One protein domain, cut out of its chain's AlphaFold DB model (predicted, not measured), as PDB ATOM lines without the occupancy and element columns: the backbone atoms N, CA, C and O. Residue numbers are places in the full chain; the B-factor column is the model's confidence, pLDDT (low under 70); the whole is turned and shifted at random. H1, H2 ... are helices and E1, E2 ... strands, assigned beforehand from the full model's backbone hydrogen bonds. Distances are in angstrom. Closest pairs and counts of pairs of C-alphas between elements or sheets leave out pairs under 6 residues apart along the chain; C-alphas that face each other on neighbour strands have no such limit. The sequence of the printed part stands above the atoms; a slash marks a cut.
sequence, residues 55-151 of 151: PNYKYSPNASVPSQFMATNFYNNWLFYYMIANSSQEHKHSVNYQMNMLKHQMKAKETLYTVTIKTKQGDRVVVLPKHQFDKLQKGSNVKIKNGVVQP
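AT A GLANCE: This is residues 55 to 151 of the 151 residues of an uncharacterized protein of Staphylococcus haemolyticus (UniProt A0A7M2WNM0). A long two-stranded hairpin, E1 and E2, is covered by a long helix, H1, and a shorter helix, H2, which both pack chiefly on E2 and are steeply tilted to each other. A small second hairpin, E3 and E4, sits near one end of E2 beside the short helix H3, with few contacts, and residues 85 to 91 stick out as a loop at the end of H1. The printed part has 97 residues, with three named helices and four named strands in the order H1, H2, E1, E2, H3, E3, E4; the class is mixed, helices and strands. Each two-stranded sheet is antiparallel. The whole is compact, with a radius of gyration of the C-alphas of 13.2 A and spans of 38 by 31 by 19 A.

HOW THE PARTS SIT: H1, residues 65 to 85, touches H2, residues 95 to 105, with its residues 75 to 79 alone; the closest C-alphas are those of Leu 79 and Gln 98, 7.2 A apart. They run opposite ways at a steep tilt of 64 degrees. E1, residues 113 to 119, and E2, residues 122 to 128, form a hairpin, antiparallel at 152 degrees; N 115 and O 126, at 2.8 A, and N 124 and O 117, at 2.9 A, are within hydrogen-bond range. The closest C-alphas of H1 and E2 are those of Thr 72 and Val 127, 5.4 A apart; those of H2 and E2 are Val 95 and Val 125, 6.4 A apart. H1 and E1 are apart. H3, residues 130 to 133, is close to H1 but not clearly touching, with the C-alphas of Gln 68 and Lys 130 closest at 7.9 A. E3, residues 143 to 145, and E4, residues 148 to 150, form a second hairpin, antiparallel at 145 degrees, with N 150 and O 143 within hydrogen-bond range at 2.8 A. The closest C-alphas of H3 and E4 are those of Gln 132 and Val 149, 6.7 A apart. In H1 and H2 every O i to N i+4 pair is within hydrogen-bond range; H3 is too short for such a pair.

IN THESE COORDINATES: H1 begins at C-alpha 65 (147.461, 184.733, 157.707) and is 29.9 A long. H2 measures 15.5 A, and E1 and E2 18.9 A each. H3 measures 5.0 A, E3 6.5 A and E4 6.4 A, the last ending at C-alpha 150 (147.750, 177.554, 171.839).

THE WHOLE: The two C-alphas farthest apart, those of Asn 62 and Ser 88, are 38.4 A apart. The printed part has no cut and no long link. The mean pLDDT of the printed part is 82.0, with residues 87 to 92 and 145 to 151 under 70.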
ATOM      1  N   PRO A  55     159.533 179.090 150.891       75.38
ATOM      2  CA  PRO A  55     158.604 179.879 150.101       75.38
ATOM      3  C   PRO A  55     159.390 180.766 149.133       75.38
ATOM      4  O   PRO A  55     160.396 181.354 149.505       75.38
ATOM      5  N   ASN A  56     158.920 180.948 147.896       79.00
ATOM      6  CA  ASN A  56     159.587 181.844 146.933       79.00
ATOM      7  C   ASN A  56     159.439 183.340 147.278       79.00
ATOM      8  O   ASN A  56     160.041 184.193 146.635       79.00
ATOM      9  N   TYR A  57     158.698 183.674 148.334       81.62
ATOM     10  CA  TYR A  57     158.498 185.033 148.837       81.62
ATOM     11  C   TYR A  57     159.215 185.243 150.177       81.62
ATOM     12  O   TYR A  57     159.653 184.284 150.810       81.62
ATOM     13  N   LYS A  58     159.392 186.501 150.586       86.75
ATOM     14  CA  LYS A  58     159.899 186.854 151.921       86.75
ATOM     15  C   LYS A  58     158.739 186.862 152.909       86.75
ATOM     16  O   LYS A  58     157.631 187.252 152.532       86.75
ATOM     17  N   TYR A  59     158.983 186.486 154.158       88.88
ATOM     18  CA  TYR A  59     158.032 186.741 155.228       88.88
ATOM     19  C   TYR A  59     157.679 188.234 155.272       88.88
ATOM     20  O   TYR A  59     158.548 189.102 155.167       88.88
ATOM     21  N   SER A  60     156.387 188.522 155.423       88.00
ATOM     22  CA  SER A  60     155.877 189.878 155.589       88.00
ATOM     23  C   SER A  60     154.793 189.898 156.670       88.00
ATOM     24  O   SER A  60     153.851 189.102 156.586       88.00
ATOM     25  N   PRO A  61     154.867 190.823 157.646       87.38
ATOM     26  CA  PRO A  61     153.845 190.979 158.684       87.38
ATOM     27  C   PRO A  61     152.467 191.361 158.139       87.38
ATOM     28  O   PRO A  61     151.462 191.126 158.804       87.38
ATOM     29  N   ASN A  62     152.428 191.957 156.944       87.88
ATOM     30  CA  ASN A  62     151.208 192.452 156.307       87.88
ATOM     31  C   ASN A  62     150.628 191.448 155.294       87.88
ATOM     32  O   ASN A  62     149.614 191.728 154.662       87.88
ATOM     33  N   ALA A  63     151.272 190.291 155.103       87.56
ATOM     34  CA  ALA A  63     150.748 189.240 154.238       87.56
ATOM     35  C   ALA A  63     149.542 188.534 154.878       87.56
ATOM     36  O   ALA A  63     149.312 188.626 156.085       87.56
ATOM     37  N   SER A  64     148.801 187.768 154.073       88.19
ATOM     38  CA  SER A  64     147.671 186.971 154.565       88.19
ATOM     39  C   SER A  64     148.098 185.999 155.677       88.19
ATOM     40  O   SER A  64     149.228 185.501 155.674       88.19
ATOM     41  N   VAL A  65     147.193 185.687 156.612       84.75
ATOM     42  CA  VAL A  65     147.461 184.733 157.707       84.75
ATOM     43  C   VAL A  65     147.996 183.387 157.188       84.75
ATOM     44  O   VAL A  65     149.020 182.938 157.707       84.75
ATOM     45  N   PRO A  66     147.415 182.766 156.139       83.69
ATOM     46  CA  PRO A  66     147.971 181.543 155.560       83.69
ATOM     47  C   PRO A  66     149.394 181.708 155.013       83.69
ATOM     48  O   PRO A  66     150.223 180.817 155.189       83.69
ATOM     49  N   SER A  67     149.703 182.843 154.377       83.88
ATOM     50  CA  SER A  67     151.053 183.127 153.865       83.88
ATOM     51  C   SER A  67     152.065 183.293 154.996       83.88
ATOM     52  O   SER A  67     153.160 182.736 154.927       83.88
ATOM     53  N   GLN A  68     151.695 184.018 156.058       87.25
ATOM     54  CA  GLN A  68     152.539 184.145 157.245       87.25
ATOM     55  C   GLN A  68     152.798 182.777 157.871       87.25
ATOM     56  O   GLN A  68     153.947 182.451 158.142       87.25
ATOM     57  N   PHE A  69     151.752 181.965 158.031       84.00
ATOM     58  CA  PHE A  69     151.848 180.637 158.631       84.00
ATOM     59  C   PHE A  69     152.737 179.680 157.827       84.00
ATOM     60  O   PHE A  69     153.530 178.938 158.401       84.00
ATOM     61  N   MET A  70     152.649 179.715 156.495       83.69
ATOM     62  CA  MET A  70     153.523 178.922 155.626       83.69
ATOM     63  C   MET A  70     154.991 179.321 155.781       83.69
ATOM     64  O   MET A  70     155.843 178.452 155.961       83.69
ATOM     65  N   ALA A  71     155.285 180.622 155.768       85.94
ATOM     66  CA  ALA A  71     156.647 181.108 155.956       85.94
ATOM     67  C   ALA A  71     157.189 180.789 157.358       85.94
ATOM     68  O   ALA A  71     158.309 180.303 157.483       85.94
ATOM     69  N   THR A  72     156.395 180.985 158.413       88.56
ATOM     70  CA  THR A  72     156.835 180.697 159.788       88.56
ATOM     71  C   THR A  72     157.041 179.202 160.012       88.56
ATOM     72  O   THR A  72     158.019 178.806 160.643       88.56
ATOM     73  N   ASN A  73     156.179 178.351 159.444       86.19
ATOM     74  CA  ASN A  73     156.357 176.902 159.513       86.19
ATOM     75  C   ASN A  73     157.594 176.419 158.772       86.19
ATOM     76  O   ASN A  73     158.266 175.528 159.283       86.19
ATOM     77  N   PHE A  74     157.918 177.009 157.619       88.12
ATOM     78  CA  PHE A  74     159.160 176.699 156.919       88.12
ATOM     79  C   PHE A  74     160.378 176.885 157.827       88.12
ATOM     80  O   PHE A  74     161.145 175.942 158.016       88.12
ATOM     81  N   TYR A  75     160.510 178.052 158.462       88.06
ATOM     82  CA  TYR A  75     161.628 178.320 159.369       88.06
ATOM     83  C   TYR A  75     161.631 177.409 160.602       88.06
ATOM     84  O   TYR A  75     162.687 176.911 160.992       88.06
ATOM     85  N   ASN A  76     160.462 177.146 161.193       88.69
ATOM     86  CA  ASN A  76     160.346 176.261 162.355       88.69
ATOM     87  C   ASN A  76     160.730 174.817 162.030       88.69
ATOM     88  O   ASN A  76     161.453 174.179 162.794       88.69
ATOM     89  N   ASN A  77     160.267 174.305 160.891       86.56
ATOM     90  CA  ASN A  77     160.608 172.966 160.439       86.56
ATOM     91  C   ASN A  77     162.092 172.881 160.088       86.56
ATOM     92  O   ASN A  77     162.760 171.946 160.520       86.56
ATOM     93  N   TRP A  78     162.628 173.870 159.371       86.56
ATOM     94  CA  TRP A  78     164.052 173.933 159.048       86.56
ATOM     95  C   TRP A  78     164.929 173.903 160.309       86.56
ATOM     96  O   TRP A  78     165.826 173.064 160.399       86.56
ATOM     97  N   LEU A  79     164.616 174.723 161.322       86.00
ATOM     98  CA  LEU A  79     165.304 174.695 162.619       86.00
ATOM     99  C   LEU A  79     165.206 173.325 163.297       86.00
ATOM    100  O   LEU A  79     166.196 172.828 163.835       86.00
ATOM    101  N   PHE A  80     164.027 172.702 163.273       83.88
ATOM    102  CA  PHE A  80     163.811 171.386 163.867       83.88
ATOM    103  C   PHE A  80     164.668 170.301 163.208       83.88
ATOM    104  O   PHE A  80     165.395 169.589 163.904       83.88
ATOM    105  N   TYR A  81     164.642 170.212 161.875       81.75
ATOM    106  CA  TYR A  81     165.481 169.267 161.135       81.75
ATOM    107  C   TYR A  81     166.962 169.536 161.362       81.75
ATOM    108  O   TYR A  81     167.728 168.596 161.563       81.75
ATOM    109  N   TYR A  82     167.365 170.806 161.393       80.75
ATOM    110  CA  TYR A  82     168.750 171.180 161.630       80.75
ATOM    111  C   TYR A  82     169.245 170.739 163.014       80.75
ATOM    112  O   TYR A  82     170.343 170.194 163.124       80.75
ATOM    113  N   MET A  83     168.428 170.905 164.061       80.12
ATOM    114  CA  MET A  83     168.756 170.438 165.415       80.12
ATOM    115  C   MET A  83     168.903 168.912 165.501       80.12
ATOM    116  O   MET A  83     169.732 168.424 166.273       80.12
ATOM    117  N   ILE A  84     168.109 168.161 164.732       80.25
ATOM    118  CA  ILE A  84     168.210 166.695 164.668       80.25
ATOM    119  C   ILE A  84     169.459 166.276 163.886       80.25
ATOM    120  O   ILE A  84     170.231 165.445 164.365       80.25
ATOM    121  N   ALA A  85     169.678 166.870 162.712       79.81
ATOM    122  CA  ALA A  85     170.806 166.549 161.842       79.81
ATOM    123  C   ALA A  85     172.160 166.882 162.493       79.81
ATOM    124  O   ALA A  85     173.115 166.130 162.343       79.81
ATOM    125  N   ASN A  86     172.231 167.964 163.274       73.31
ATOM    126  CA  ASN A  86     173.443 168.403 163.979       73.31
ATOM    127  C   ASN A  86     173.410 168.021 165.463       73.31
ATOM    128  O   ASN A  86     173.900 168.751 166.328       73.31
ATOM    129  N   SER A  87     172.801 166.877 165.780       67.62
ATOM    130  CA  SER A  87     172.582 166.449 167.161       67.62
ATOM    131  C   SER A  87     173.873 166.237 167.968       67.62
ATOM    132  O   SER A  87     173.812 166.282 169.195       67.62
ATOM    133  N   SER A  88     175.029 166.095 167.327       66.75
ATOM    134  CA  SER A  88     176.322 165.932 168.003       66.75
ATOM    135  C   SER A  88     176.990 167.247 168.438       66.75
ATOM    136  O   SER A  88     178.022 167.201 169.096       66.75
ATOM    137  N   GLN A  89     176.449 168.419 168.080       69.25
ATOM    138  CA  GLN A  89     177.057 169.708 168.437       69.25
ATOM    139  C   GLN A  89     176.624 170.199 169.827       69.25
ATOM    140  O   GLN A  89     175.428 170.341 170.098       69.25
ATOM    141  N   GLU A  90     177.595 170.542 170.681       62.34
ATOM    142  CA  GLU A  90     177.367 170.945 172.082       62.34
ATOM    143  C   GLU A  90     176.493 172.201 172.247       62.34
ATOM    144  O   GLU A  90     175.792 172.351 173.246       62.34
ATOM    145  N   HIS A  91     176.466 173.099 171.258       67.50
ATOM    146  CA  HIS A  91     175.780 174.395 171.368       67.50
ATOM    147  C   HIS A  91     174.456 174.483 170.598       67.50
ATOM    148  O   HIS A  91     173.863 175.564 170.521       67.50
ATOM    149  N   LYS A  92     173.947 173.360 170.068       65.75
ATOM    150  CA  LYS A  92     172.727 173.320 169.233       65.75
ATOM    151  C   LYS A  92     171.467 173.835 169.945       65.75
ATOM    152  O   LYS A  92     170.561 174.359 169.302       65.75
ATOM    153  N   HIS A  93     171.420 173.713 171.273       70.06
ATOM    154  CA  HIS A  93     170.318 174.199 172.109       70.06
ATOM    155  C   HIS A  93     170.499 175.645 172.572       70.06
ATOM    156  O   HIS A  93     169.581 176.216 173.154       70.06
ATOM    157  N   SER A  94     171.646 176.271 172.300       83.12
ATOM    158  CA  SER A  94     171.821 177.678 172.639       83.12
ATOM    159  C   SER A  94     170.925 178.545 171.751       83.12
ATOM    160  O   SER A  94     170.835 178.367 170.532       83.12
ATOM    161  N   VAL A  95     170.251 179.507 172.377       85.38
ATOM    162  CA  VAL A  95     169.363 180.455 171.689       85.38
ATOM    163  C   VAL A  95     170.136 181.250 170.640       85.38
ATOM    164  O   VAL A  95     169.660 181.426 169.521       85.38
ATOM    165  N   ASN A  96     171.357 181.671 170.974       88.06
ATOM    166  CA  ASN A  96     172.220 182.435 170.075       88.06
ATOM    167  C   ASN A  96     172.558 181.650 168.807       88.06
ATOM    168  O   ASN A  96     172.513 182.211 167.714       88.06
ATOM    169  N   TYR A  97     172.839 180.351 168.933       85.75
ATOM    170  CA  TYR A  97     173.124 179.510 167.778       85.75
ATOM    171  C   TYR A  97     171.896 179.352 166.877       85.75
ATOM    172  O   TYR A  97     171.983 179.603 165.678       85.75
ATOM    173  N   GLN A  98     170.730 179.045 167.456       88.75
ATOM    174  CA  GLN A  98     169.472 178.940 166.703       88.75
ATOM    175  C   GLN A  98     169.115 180.259 165.993       88.75
ATOM    176  O   GLN A  98     168.728 180.251 164.824       88.75
ATOM    177  N   MET A  99     169.306 181.402 166.660       89.50
ATOM    178  CA  MET A  99     169.084 182.725 166.070       89.50
ATOM    179  C   MET A  99     170.074 183.044 164.951       89.50
ATOM    180  O   MET A  99     169.680 183.592 163.921       89.50
ATOM    181  N   ASN A 100     171.350 182.691 165.117       89.12
ATOM    182  CA  ASN A 100     172.344 182.856 164.062       89.12
ATOM    183  C   ASN A 100     171.984 182.004 162.847       89.12
ATOM    184  O   ASN A 100     172.016 182.508 161.728       89.12
ATOM    185  N   MET A 101     171.574 180.755 163.050       86.06
ATOM    186  CA  MET A 101     171.132 179.872 161.971       86.06
ATOM    187  C   MET A 101     169.922 180.448 161.228       86.06
ATOM    188  O   MET A 101     169.949 180.540 160.000       86.06
ATOM    189  N   LEU A 102     168.913 180.948 161.947       88.62
ATOM    190  CA  LEU A 102     167.787 181.649 161.320       88.62
ATOM    191  C   LEU A 102     168.249 182.817 160.449       88.62
ATOM    192  O   LEU A 102     167.828 182.910 159.302       88.62
ATOM    193  N   LYS A 103     169.147 183.673 160.952       89.50
ATOM    194  CA  LYS A 103     169.667 184.817 160.183       89.50
ATOM    195  C   LYS A 103     170.358 184.395 158.885       89.50
ATOM    196  O   LYS A 103     170.219 185.104 157.895       89.50
ATOM    197  N   HIS A 104     171.068 183.266 158.880       86.75
ATOM    198  CA  HIS A 104     171.704 182.735 157.667       86.75
ATOM    199  C   HIS A 104     170.678 182.219 156.653       86.75
ATOM    200  O   HIS A 104     170.890 182.347 155.451       86.75
ATOM    201  N   GLN A 105     169.567 181.652 157.129       87.06
ATOM    202  CA  GLN A 105     168.505 181.124 156.272       87.06
ATOM    203  C   GLN A 105     167.536 182.210 155.774       87.06
ATOM    204  O   GLN A 105     166.883 182.036 154.743       87.06
ATOM    205  N   MET A 106     167.414 183.317 156.508       87.81
ATOM    206  CA  MET A 106     166.556 184.448 156.162       87.81
ATOM    207  C   MET A 106     167.007 185.124 154.869       87.81
ATOM    208  O   MET A 106     168.195 185.284 154.585       87.81
ATOM    209  N   LYS A 107     166.039 185.610 154.092       86.50
ATOM    210  CA  LYS A 107     166.329 186.417 152.906       86.50
ATOM    211  C   LYS A 107     166.748 187.825 153.327       86.50
ATOM    212  O   LYS A 107     166.351 188.342 154.370       86.50
ATOM    213  N   ALA A 108     167.511 188.501 152.470       84.06
ATOM    214  CA  ALA A 108     167.972 189.862 152.742       84.06
ATOM    215  C   ALA A 108     166.806 190.816 153.084       84.06
ATOM    216  O   ALA A 108     165.818 190.885 152.339       84.06
ATOM    217  N   LYS A 109     166.957 191.586 154.171       83.06
ATOM    218  CA  LYS A 109     165.961 192.538 154.715       83.06
ATOM    219  C   LYS A 109     164.637 191.900 155.172       83.06
ATOM    220  O   LYS A 109     163.620 192.582 155.238       83.06
ATOM    221  N   GLU A 110     164.620 190.600 155.449       85.38
ATOM    222  CA  GLU A 110     163.479 189.930 156.072       85.38
ATOM    223  C   GLU A 110     163.508 190.132 157.593       85.38
ATOM    224  O   GLU A 110     164.574 190.256 158.193       85.38
ATOM    225  N   THR A 111     162.344 190.197 158.236       87.19
ATOM    226  CA  THR A 111     162.232 190.336 159.696       87.19
ATOM    227  C   THR A 111     161.262 189.290 160.210       87.19
ATOM    228  O   THR A 111     160.089 189.325 159.857       87.19
ATOM    229  N   LEU A 112     161.754 188.353 161.019       89.38
ATOM    230  CA  LEU A 112     160.948 187.288 161.613       89.38
ATOM    231  C   LEU A 112     160.580 187.638 163.055       89.38
ATOM    232  O   LEU A 112     161.411 188.154 163.800       89.38
ATOM    233  N   TYR A 113     159.357 187.303 163.460       90.62
ATOM    234  CA  TYR A 113     158.945 187.377 164.860       90.62
ATOM    235  C   TYR A 113     159.291 186.063 165.543       90.62
ATOM    236  O   TYR A 113     158.715 185.022 165.232       90.62
ATOM    237  N   THR A 114     160.252 186.103 166.457       91.06
ATOM    238  CA  THR A 114     160.763 184.921 167.154       91.06
ATOM    239  C   THR A 114     160.481 185.003 168.641       91.06
ATOM    240  O   THR A 114     160.679 186.055 169.250       91.06
ATOM    241  N   VAL A 115     160.125 183.877 169.244       89.00
ATOM    242  CA  VAL A 115     160.045 183.715 170.697       89.00
ATOM    243  C   VAL A 115     161.001 182.626 171.157       89.00
ATOM    244  O   VAL A 115     161.216 181.634 170.461       89.00
ATOM    245  N   THR A 116     161.559 182.810 172.349       89.12
ATOM    246  CA  THR A 116     162.336 181.778 173.033       89.12
ATOM    247  C   THR A 116     161.443 181.070 174.035       89.12
ATOM    248  O   THR A 116     160.819 181.707 174.881       89.12
ATOM    249  N   ILE A 117     161.405 179.747 173.950       85.44
ATOM    250  CA  ILE A 117     160.572 178.895 174.789       85.44
ATOM    251  C   ILE A 117     161.485 177.999 175.598       85.44
ATOM    252  O   ILE A 117     162.299 177.263 175.038       85.44
ATOM    253  N   LYS A 118     161.304 178.030 176.914       84.50
ATOM    254  CA  LYS A 118     161.978 177.113 177.822       84.50
ATOM    255  C   LYS A 118     161.259 175.772 177.775       84.50
ATOM    256  O   LYS A 118     160.102 175.672 178.182       84.50
ATOM    257  N   THR A 119     161.914 174.743 177.251       81.38
ATOM    258  CA  THR A 119     161.380 173.374 177.265       81.38
ATOM    259  C   THR A 119     162.156 172.517 178.261       81.38
ATOM    260  O   THR A 119     163.259 172.872 178.665       81.38
ATOM    261  N   LYS A 120     161.626 171.339 178.617       80.69
ATOM    262  CA  LYS A 120     162.350 170.367 179.462       80.69
ATOM    263  C   LYS A 120     163.695 169.925 178.859       80.69
ATOM    264  O   LYS A 120     164.545 169.423 179.574       80.69
ATOM    265  N   GLN A 121     163.859 170.088 177.546       74.62
ATOM    266  CA  GLN A 121     165.030 169.674 176.768       74.62
ATOM    267  C   GLN A 121     165.964 170.857 176.450       74.62
ATOM    268  O   GLN A 121     166.854 170.722 175.616       74.62
ATOM    269  N   GLY A 122     165.732 172.020 177.065       79.38
ATOM    270  CA  GLY A 122     166.469 173.256 176.814       79.38
ATOM    271  C   GLY A 122     165.659 174.305 176.055       79.38
ATOM    272  O   GLY A 122     164.484 174.112 175.718       79.38
ATOM    273  N   ASP A 123     166.300 175.438 175.803       86.94
ATOM    274  CA  ASP A 123     165.668 176.583 175.161       86.94
ATOM    275  C   ASP A 123     165.517 176.362 173.650       86.94
ATOM    276  O   ASP A 123     166.404 175.844 172.964       86.94
ATOM    277  N   ARG A 124     164.364 176.760 173.112       87.06
ATOM    278  CA  ARG A 124     164.046 176.655 171.684       87.06
ATOM    279  C   ARG A 124     163.564 177.978 171.132       87.06
ATOM    280  O   ARG A 124     162.727 178.640 171.739       87.06
ATOM    281  N   VAL A 125     164.062 178.327 169.957       89.56
ATOM    282  CA  VAL A 125     163.596 179.471 169.182       89.56
ATOM    283  C   VAL A 125     162.482 179.007 168.256       89.56
ATOM    284  O   VAL A 125     162.638 178.032 167.524       89.56
ATOM    285  N   VAL A 126     161.355 179.713 168.288       89.25
ATOM    286  CA  VAL A 126     160.211 179.463 167.410       89.25
ATOM    287  C   VAL A 126     159.826 180.760 166.716       89.25
ATOM    288  O   VAL A 126     159.697 181.804 167.353       89.25
ATOM    289  N   VAL A 127     159.634 180.687 165.407       90.44
ATOM    290  CA  VAL A 127     159.137 181.766 164.557       90.44
ATOM    291  C   VAL A 127     157.613 181.727 164.536       90.44
ATOM    292  O   VAL A 127     157.017 180.676 164.303       90.44
ATOM    293  N   LEU A 128     156.969 182.870 164.742       89.50
ATOM    294  CA  LEU A 128     155.516 182.988 164.803       89.50
ATOM    295  C   LEU A 128     154.990 184.030 163.816       89.50
ATOM    296  O   LEU A 128     155.667 185.017 163.523       89.50
ATOM    297  N   PRO A 129     153.765 183.853 163.302       88.88
ATOM    298  CA  PRO A 129     153.057 184.930 162.630       88.88
ATOM    299  C   PRO A 129     152.866 186.127 163.569       88.88
ATOM    300  O   PRO A 129     152.639 185.943 164.769       88.88
ATOM    301  N   LYS A 130     152.844 187.345 163.017       89.12
ATOM    302  CA  LYS A 130     152.734 188.585 163.800       89.12
ATOM    303  C   LYS A 130     151.513 188.568 164.724       89.12
ATOM    304  O   LYS A 130     151.627 188.798 165.917       89.12
ATOM    305  N   HIS A 131     150.359 188.163 164.194       85.75
ATOM    306  CA  HIS A 131     149.107 188.099 164.955       85.75
ATOM    307  C   HIS A 131     149.130 187.137 166.158       85.75
ATOM    308  O   HIS A 131     148.273 187.250 167.032       85.75
ATOM    309  N   GLN A 132     150.034 186.148 166.180       84.38
ATOM    310  CA  GLN A 132     150.219 185.258 167.333       84.38
ATOM    311  C   GLN A 132     151.253 185.831 168.286       84.38
ATOM    312  O   GLN A 132     151.038 185.800 169.490       84.38
ATOM    313  N   PHE A 133     152.338 186.381 167.740       86.44
ATOM    314  CA  PHE A 133     153.364 187.059 168.519       86.44
ATOM    315  C   PHE A 133     152.774 188.197 169.363       86.44
ATOM    316  O   PHE A 133     153.021 188.248 170.561       86.44
ATOM    317  N   ASP A 134     151.918 189.032 168.773       86.44
ATOM    318  CA  ASP A 134     151.296 190.178 169.451       86.44
ATOM    319  C   ASP A 134     150.370 189.763 170.615       86.44
ATOM    320  O   ASP A 134     150.082 190.567 171.498       86.44
ATOM    321  N   LYS A 135     149.901 188.508 170.640       84.69
ATOM    322  CA  LYS A 135     149.058 187.962 171.722       84.69
ATOM    323  C   LYS A 135     149.870 187.380 172.876       84.69
ATOM    324  O   LYS A 135     149.294 187.038 173.908       84.69
ATOM    325  N   LEU A 136     151.176 187.212 172.697       82.94
ATOM    326  CA  LEU A 136     152.045 186.620 173.700       82.94
ATOM    327  C   LEU A 136     152.594 187.680 174.640       82.94
ATOM    328  O   LEU A 136     153.096 188.717 174.213       82.94
ATOM    329  N   GLN A 137     152.582 187.364 175.930       78.25
ATOM    330  CA  GLN A 137     153.276 188.148 176.939       78.25
ATOM    331  C   GLN A 137     154.503 187.381 177.434       78.25
ATOM    332  O   GLN A 137     154.531 186.148 177.503       78.25
ATOM    333  N   LYS A 138     155.569 188.116 177.757       77.31
ATOM    334  CA  LYS A 138     156.791 187.513 178.294       77.31
ATOM    335  C   LYS A 138     156.472 186.855 179.639       77.31
ATOM    336  O   LYS A 138     155.960 187.511 180.535       77.31
ATOM    337  N   GLY A 139     156.807 185.572 179.777       74.38
ATOM    338  CA  GLY A 139     156.526 184.787 180.987       74.38
ATOM    339  C   GLY A 139     155.236 183.961 180.931       74.38
ATOM    340  O   GLY A 139     154.994 183.185 181.849       74.38
ATOM    341  N   SER A 140     154.438 184.064 179.863       78.88
ATOM    342  CA  SER A 140     153.270 183.197 179.672       78.88
ATOM    343  C   SER A 140     153.673 181.738 179.432       78.88
ATOM    344  O   SER A 140     154.601 181.449 178.673       78.88
ATOM    345  N   ASN A 141     152.928 180.806 180.034       76.75
ATOM    346  CA  ASN A 141     152.997 179.391 179.680       76.75
ATOM    347  C   ASN A 141     152.222 179.180 178.383       76.75
ATOM    348  O   ASN A 141     151.048 179.518 178.308       76.75
ATOM    349  N   VAL A 142     152.887 178.650 177.361       74.88
ATOM    350  CA  VAL A 142     152.311 178.502 176.023       74.88
ATOM    351  C   VAL A 142     152.506 177.086 175.524       74.88
ATOM    352  O   VAL A 142     153.578 176.495 175.693       74.88
ATOM    353  N   LYS A 143     151.487 176.536 174.864       77.19
ATOM    354  CA  LYS A 143     151.598 175.238 174.202       77.19
ATOM    355  C   LYS A 143     151.746 175.459 172.708       77.19
ATOM    356  O   LYS A 143     150.818 175.901 172.044       77.19
ATOM    357  N   ILE A 144     152.904 175.119 172.152       70.38
ATOM    358  CA  ILE A 144     153.108 175.199 170.702       70.38
ATOM    359  C   ILE A 144     152.890 173.835 170.067       70.38
ATOM    360  O   ILE A 144     153.569 172.865 170.406       70.38
ATOM    361  N   LYS A 145     151.964 173.775 169.107       69.44
ATOM    362  CA  LYS A 145     151.737 172.598 168.262       69.44
ATOM    363  C   LYS A 145     151.860 173.017 166.800       69.44
ATOM    364  O   LYS A 145     151.089 173.846 166.333       69.44
ATOM    365  N   ASN A 146     152.825 172.442 166.082       64.88
ATOM    366  CA  ASN A 146     153.062 172.700 164.653       64.88
ATOM    367  C   ASN A 146     153.209 174.198 164.307       64.88
ATOM    368  O   ASN A 146     152.567 174.679 163.380       64.88
ATOM    369  N   GLY A 147     153.984 174.951 165.097       61.56
ATOM    370  CA  GLY A 147     154.203 176.385 164.858       61.56
ATOM    371  C   GLY A 147     153.007 177.291 165.180       61.56
ATOM    372  O   GLY A 147     153.092 178.494 164.955       61.56
ATOM    373  N   VAL A 148     151.910 176.740 165.714       66.50
ATOM    374  CA  VAL A 148     150.772 177.499 166.248       66.50
ATOM    375  C   VAL A 148     150.877 177.558 167.759       66.50
ATOM    376  O   VAL A 148     151.006 176.521 168.419       66.50
ATOM    377  N   VAL A 149     150.761 178.763 168.305       69.81
ATOM    378  CA  VAL A 149     150.584 178.968 169.743       69.81
ATOM    379  C   VAL A 149     149.146 178.673 170.140       69.81
ATOM    380  O   VAL A 149     148.209 179.260 169.600       69.81
ATOM    381  N   GLN A 150     148.987 177.777 171.107       66.81
ATOM    382  CA  GLN A 150     147.750 177.554 171.839       66.81
ATOM    383  C   GLN A 150     147.909 178.179 173.236       66.81
ATOM    384  O   GLN A 150     148.964 177.966 173.854       66.81
ATOM    385  N   PRO A 151     146.929 178.983 173.685       57.66
ATOM    386  CA  PRO A 151     146.884 179.471 175.060       57.66
ATOM    387  C   PRO A 151     146.736 178.317 176.060       57.66
ATOM    388  O   PRO A 151     146.227 177.240 175.665       57.66
TER     389      PRO A 151